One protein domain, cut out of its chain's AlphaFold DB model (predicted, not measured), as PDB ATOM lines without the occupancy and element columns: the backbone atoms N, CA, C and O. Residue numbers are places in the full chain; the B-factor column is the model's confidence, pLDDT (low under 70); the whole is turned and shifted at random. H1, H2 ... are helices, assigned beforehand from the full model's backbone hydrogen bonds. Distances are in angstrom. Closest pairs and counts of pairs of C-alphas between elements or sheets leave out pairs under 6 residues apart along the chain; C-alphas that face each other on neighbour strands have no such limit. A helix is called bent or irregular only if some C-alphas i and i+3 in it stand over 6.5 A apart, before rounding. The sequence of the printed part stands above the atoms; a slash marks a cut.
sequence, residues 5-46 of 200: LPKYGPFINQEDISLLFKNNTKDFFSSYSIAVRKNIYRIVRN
ATOM      1  N   LEU A   5     -12.133 -14.234  21.615       86.19
ATOM      2  CA  LEU A   5     -12.993 -15.229  22.278       86.19
ATOM      3  C   LEU A   5     -12.230 -16.504  22.709       86.19
ATOM      4  O   LEU A   5     -12.435 -16.948  23.836       86.19
ATOM      5  N   PRO A   6     -11.299 -17.064  21.913       85.25
ATOM      6  CA  PRO A   6     -10.498 -18.206  22.360       85.25
ATOM      7  C   PRO A   6      -9.542 -17.917  23.523       85.25
ATOM      8  O   PRO A   6      -9.155 -18.849  24.217       85.25
ATOM      9  N   LYS A   7      -9.141 -16.657  23.725       85.50
ATOM     10  CA  LYS A   7      -8.232 -16.241  24.805       85.50
ATOM     11  C   LYS A   7      -8.983 -15.911  26.092       85.50
ATOM     12  O   LYS A   7      -8.561 -16.304  27.170       85.50
ATOM     13  N   TYR A   8     -10.112 -15.216  25.965       86.94
ATOM     14  CA  TYR A   8     -10.913 -14.744  27.096       86.94
ATOM     15  C   TYR A   8     -12.063 -15.687  27.474       86.94
ATOM     16  O   TYR A   8     -12.704 -15.480  28.498       86.94
ATOM     17  N   GLY A   9     -12.322 -16.727  26.676       87.75
ATOM     18  CA  GLY A   9     -13.403 -17.694  26.879       87.75
ATOM     19  C   GLY A   9     -13.535 -18.245  28.306       87.75
ATOM     20  O   GLY A   9     -14.662 -18.305  28.787       87.75
ATOM     21  N   PRO A  10     -12.437 -18.598  29.010       87.00
ATOM     22  CA  PRO A  10     -12.507 -19.061  30.400       87.00
ATOM     23  C   PRO A  10     -13.093 -18.052  31.400       87.00
ATOM     24  O   PRO A  10     -13.554 -18.459  32.460       87.00
ATOM     25  N   PHE A  11     -13.073 -16.755  31.083       85.44
ATOM     26  CA  PHE A  11     -13.491 -15.668  31.979       85.44
ATOM     27  C   PHE A  11     -14.859 -15.076  31.618       85.44
ATOM     28  O   PHE A  11     -15.325 -14.146  32.270       85.44
ATOM     29  N   ILE A  12     -15.489 -15.582  30.557       86.31
ATOM     30  CA  ILE A  12     -16.761 -15.082  30.044       86.31
ATOM     31  C   ILE A  12     -17.919 -15.848  30.699       86.31
ATOM     32  O   ILE A  12     -17.955 -17.079  30.678       86.31
ATOM     33  N   ASN A  13     -18.891 -15.119  31.248       86.94
ATOM     34  CA  ASN A  13     -20.082 -15.702  31.865       86.94
ATOM     35  C   ASN A  13     -21.229 -15.883  30.842       86.94
ATOM     36  O   ASN A  13     -21.140 -15.485  29.678       86.94
ATOM     37  N   GLN A  14     -22.342 -16.484  31.276       89.31
ATOM     38  CA  GLN A  14     -23.499 -16.748  30.409       89.31
ATOM     39  C   GLN A  14     -24.149 -15.476  29.835       89.31
ATOM     40  O   GLN A  14     -24.616 -15.488  28.692       89.31
ATOM     41  N   GLU A  15     -24.171 -14.377  30.595       89.19
ATOM     42  CA  GLU A  15     -24.701 -13.086  30.143       89.19
ATOM     43  C   GLU A  15     -23.856 -12.539  28.986       89.19
ATOM     44  O   GLU A  15     -24.413 -12.102  27.972       89.19
ATOM     45  N   ASP A  16     -22.525 -12.630  29.081       87.56
ATOM     46  CA  ASP A  16     -21.640 -12.149  28.018       87.56
ATOM     47  C   ASP A  16     -21.664 -13.086  26.794       87.56
ATOM     48  O   ASP A  16     -21.632 -12.606  25.659       87.56
ATOM     49  N   ILE A  17     -21.829 -14.405  26.974       89.31
ATOM     50  CA  ILE A  17     -22.083 -15.332  25.852       89.31
ATOM     51  C   ILE A  17     -23.363 -14.946  25.106       89.31
ATOM     52  O   ILE A  17     -23.353 -14.825  23.880       89.31
ATOM     53  N   SER A  18     -24.457 -14.713  25.837       91.19
ATOM     54  CA  SER A  18     -25.738 -14.276  25.267       91.19
ATOM     55  C   SER A  18     -25.588 -12.951  24.515       91.19
ATOM     56  O   SER A  18     -26.112 -12.785  23.411       91.19
ATOM     57  N   LEU A  19     -24.805 -12.019  25.065       89.19
ATOM     58  CA  LEU A  19     -24.470 -10.758  24.416       89.19
ATOM     59  C   LEU A  19     -23.714 -10.965  23.093       89.19
ATOM     60  O   LEU A  19     -24.100 -10.371  22.082       89.19
ATOM     61  N   LEU A  20     -22.661 -11.785  23.083       89.25
ATOM     62  CA  LEU A  20     -21.855 -12.059  21.888       89.25
ATOM     63  C   LEU A  20     -22.680 -12.755  20.804       89.25
ATOM     64  O   LEU A  20     -22.646 -12.341  19.645       89.25
ATOM     65  N   PHE A  21     -23.475 -13.753  21.188       90.38
ATOM     66  CA  PHE A  21     -24.361 -14.472  20.280       90.38
ATOM     67  C   PHE A  21     -25.376 -13.542  19.604       90.38
ATOM     68  O   PHE A  21     -25.563 -13.629  18.392       90.38
ATOM     69  N   LYS A  22     -25.990 -12.621  20.360       91.69
ATOM     70  CA  LYS A  22     -26.999 -11.680  19.843       91.69
ATOM     71  C   LYS A  22     -26.424 -10.637  18.885       91.69
ATOM     72  O   LYS A  22     -27.118 -10.233  17.962       91.69
ATOM     73  N   ASN A  23     -25.193 -10.177  19.114       88.00
ATOM     74  CA  ASN A  23     -24.605  -9.082  18.329       88.00
ATOM     75  C   ASN A  23     -23.710  -9.568  17.182       88.00
ATOM     76  O   ASN A  23     -23.507  -8.827  16.226       88.00
ATOM     77  N   ASN A  24     -23.164 -10.786  17.259       87.19
ATOM     78  CA  ASN A  24     -22.311 -11.338  16.208       87.19
ATOM     79  C   ASN A  24     -22.388 -12.875  16.147       87.19
ATOM     80  O   ASN A  24     -21.419 -13.585  16.420       87.19
ATOM     81  N   THR A  25     -23.557 -13.405  15.777       88.50
ATOM     82  CA  THR A  25     -23.834 -14.852  15.780       88.50
ATOM     83  C   THR A  25     -22.870 -15.662  14.906       88.50
ATOM     84  O   THR A  25     -22.405 -16.730  15.309       88.50
ATOM     85  N   LYS A  26     -22.535 -15.151  13.713       87.12
ATOM     86  CA  LYS A  26     -21.678 -15.854  12.745       87.12
ATOM     87  C   LYS A  26     -20.239 -15.989  13.250       87.12
ATOM     88  O   LYS A  26     -19.682 -17.091  13.232       87.12
ATOM     89  N   ASP A  27     -19.631 -14.899  13.728       85.38
ATOM     90  CA  ASP A  27     -18.281 -14.986  14.297       85.38
ATOM     91  C   ASP A  27     -18.280 -15.705  15.648       85.38
ATOM     92  O   ASP A  27     -17.292 -16.363  15.977       85.38
ATOM     93  N   PHE A  28     -19.373 -15.617  16.415       88.94
ATOM     94  CA  PHE A  28     -19.505 -16.323  17.682       88.94
ATOM     95  C   PHE A  28     -19.351 -17.830  17.487       88.94
ATOM     96  O   PHE A  28     -18.445 -18.409  18.075       88.94
ATOM     97  N   PHE A  29     -20.141 -18.468  16.619       87.19
ATOM     98  CA  PHE A  29     -20.052 -19.923  16.430       87.19
ATOM     99  C   PHE A  29     -18.684 -20.380  15.920       87.19
ATOM    100  O   PHE A  29     -18.117 -21.348  16.435       87.19
ATOM    101  N   SER A  30     -18.129 -19.664  14.935       85.69
ATOM    102  CA  SER A  30     -16.807 -20.002  14.399       85.69
ATOM    103  C   SER A  30     -15.718 -19.905  15.473       85.69
ATOM    104  O   SER A  30     -14.874 -20.794  15.570       85.69
ATOM    105  N   SER A  31     -15.779 -18.892  16.339       87.94
ATOM    106  CA  SER A  31     -14.766 -18.651  17.374       87.94
ATOM    107  C   SER A  31     -14.999 -19.483  18.646       87.94
ATOM    108  O   SER A  31     -14.041 -19.873  19.309       87.94
ATOM    109  N   TYR A  32     -16.251 -19.812  18.974       88.88
ATOM    110  CA  TYR A  32     -16.624 -20.583  20.163       88.88
ATOM    111  C   TYR A  32     -16.132 -22.030  20.073       88.88
ATOM    112  O   TYR A  32     -15.534 -22.542  21.015       88.88
ATOM    113  N   SER A  33     -16.275 -22.667  18.904       88.31
ATOM    114  CA  SER A  33     -15.750 -24.025  18.681       88.31
ATOM    115  C   SER A  33     -14.224 -24.113  18.849       88.31
ATOM    116  O   SER A  33     -13.687 -25.144  19.257       88.31
ATOM    117  N   ILE A  34     -13.510 -23.032  18.522       89.62
ATOM    118  CA  ILE A  34     -12.061 -22.919  18.707       89.62
ATOM    119  C   ILE A  34     -11.751 -22.719  20.193       89.62
ATOM    120  O   ILE A  34     -10.885 -23.411  20.724       89.62
ATOM    121  N   ALA A  35     -12.486 -21.831  20.870       90.81
ATOM    122  CA  ALA A  35     -12.336 -21.567  22.300       90.81
ATOM    123  C   ALA A  35     -12.513 -22.836  23.146       90.81
ATOM    124  O   ALA A  35     -11.647 -23.162  23.953       90.81
ATOM    125  N   VAL A  36     -13.584 -23.603  22.903       90.38
ATOM    126  CA  VAL A  36     -13.858 -24.859  23.617       90.38
ATOM    127  C   VAL A  36     -12.720 -25.860  23.424       90.38
ATOM    128  O   VAL A  36     -12.186 -26.373  24.405       90.38
ATOM    129  N   ARG A  37     -12.287 -26.095  22.177       91.56
ATOM    130  CA  ARG A  37     -11.167 -27.006  21.891       91.56
ATOM    131  C   ARG A  37      -9.886 -26.565  22.596       91.56
ATOM    132  O   ARG A  37      -9.240 -27.388  23.237       91.56
ATOM    133  N   LYS A  38      -9.537 -25.278  22.516       89.94
ATOM    134  CA  LYS A  38      -8.335 -24.729  23.158       89.94
ATOM    135  C   LYS A  38      -8.374 -24.912  24.679       89.94
ATOM    136  O   LYS A  38      -7.386 -25.350  25.260       89.94
ATOM    137  N   ASN A  39      -9.519 -24.648  25.305       89.69
ATOM    138  CA  ASN A  39      -9.689 -24.788  26.751       89.69
ATOM    139  C   ASN A  39      -9.639 -26.252  27.208       89.69
ATOM    140  O   ASN A  39      -9.007 -26.543  28.219       89.69
ATOM    141  N   ILE A  40     -10.219 -27.188  26.446       92.31
ATOM    142  CA  ILE A  40     -10.098 -28.628  26.733       92.31
ATOM    143  C   ILE A  40      -8.629 -29.062  26.677       92.31
ATOM    144  O   ILE A  40      -8.152 -29.716  27.602       92.31
ATOM    145  N   TYR A  41      -7.886 -28.662  25.638       93.25
ATOM    146  CA  TYR A  41      -6.457 -28.978  25.544       93.25
ATOM    147  C   TYR A  41      -5.650 -28.415  26.715       93.25
ATOM    148  O   TYR A  41      -4.762 -29.100  27.217       93.25
ATOM    149  N   ARG A  42      -5.969 -27.198  27.164       91.31
ATOM    150  CA  ARG A  42      -5.353 -26.584  28.346       91.31
ATOM    151  C   ARG A  42      -5.607 -27.401  29.610       91.31
ATOM    152  O   ARG A  42      -4.657 -27.706  30.318       91.31
ATOM    153  N   ILE A  43      -6.851 -27.824  29.846       93.62
ATOM    154  CA  ILE A  43      -7.215 -28.662  31.001       93.62
ATOM    155  C   ILE A  43      -6.452 -29.989  30.973       93.62
ATOM    156  O   ILE A  43      -5.826 -30.353  31.962       93.62
ATOM    157  N   VAL A  44      -6.443 -30.687  29.833       96.44
ATOM    158  CA  VAL A  44      -5.746 -31.981  29.686       96.44
ATOM    159  C   VAL A  44      -4.237 -31.846  29.912       96.44
ATOM    160  O   VAL A  44      -3.601 -32.771  30.409       96.44
ATOM    161  N   ARG A  45      -3.653 -30.696  29.561       95.69
ATOM    162  CA  ARG A  45      -2.223 -30.403  29.736       95.69
ATOM    163  C   ARG A  45      -1.883 -29.732  31.065       95.69
ATOM    164  O   ARG A  45      -0.710 -29.458  31.294       95.69
ATOM    165  N   ASN A  46      -2.875 -29.460  31.913       94.00
ATOM    166  CA  ASN A  46      -2.707 -28.688  33.143       94.00
ATOM    167  C   ASN A  46      -2.080 -27.290  32.900       94.00
ATOM    168  O   ASN A  46      -1.333 -26.774  33.729       94.00
TER     169      ASN A  46
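This is residues 5 to 46 of the 200 residues of an uncharacterized protein of Winogradskyella sp (UniProt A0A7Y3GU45). One long helix, H3, makes the long axis; the short, irregular H1 packs slantwise on its residues 31 to 39, and H2 meets its beginning in a narrow V, so that the three make a loose, open frame with a gap between H1 and H2. Residues 40 to 46, the end of H3 and the last two residues, stick out at the far end. The printed part has 42 residues with three named helices, in the order H1, H2, H3, and no named strand: all helix. It is elongated, 33 by 18 by 11 A, and only just compact, close to loose, with a radius of gyration of the C-alphas of 10.7 A.

Begin at H1, residues 5 to 11, and look from there to H3, residues 25 to 44: they touch, and the closest C-alphas, those of Pro 6 and Ala 35, are 3.8 A apart. H3 touches H1 with residues 31 to 39 alone. Their lines stand at a steep tilt of 64 degrees, the same way. Go on to H2, residues 14 to 23, which is apart from H1. H2 and H3 only just touch, with 3 pairs of C-alphas within 8 A, and touch only at the corner by their link; here H3 takes part with residues 28 to 29 alone. Their closest C-alphas, Phe 21 and Phe 28, are 5.8 A apart. The tilt is 35.1 degrees, only just steep, opposite ways. Every O i to N i+4 pair of H2 is within hydrogen-bond range, against 15 of 16 in H3 and 1 of 3 in H1, where 1 of 4 O i to N i+3 pairs is within range.

Find C-alpha 5 at (-12.993, -15.229, 22.278), where H1 begins; it is irregular, with C-alphas 7 and 10 at 7.6 A. H2 runs 14.3 A from C-alpha 14 at (-23.499, -16.748, 30.409). H3 runs 28.5 A to C-alpha 44 at (-5.746, -31.981, 29.686).

The C-alphas farthest apart, those of Asn 23 and Arg 45, are 32.9 A apart. Both links are tight, and the printed part has no cut. Residues 11 to 16, of which 14 to 16 belong to H2, stand free. No printed residue is under 70 in pLDDT.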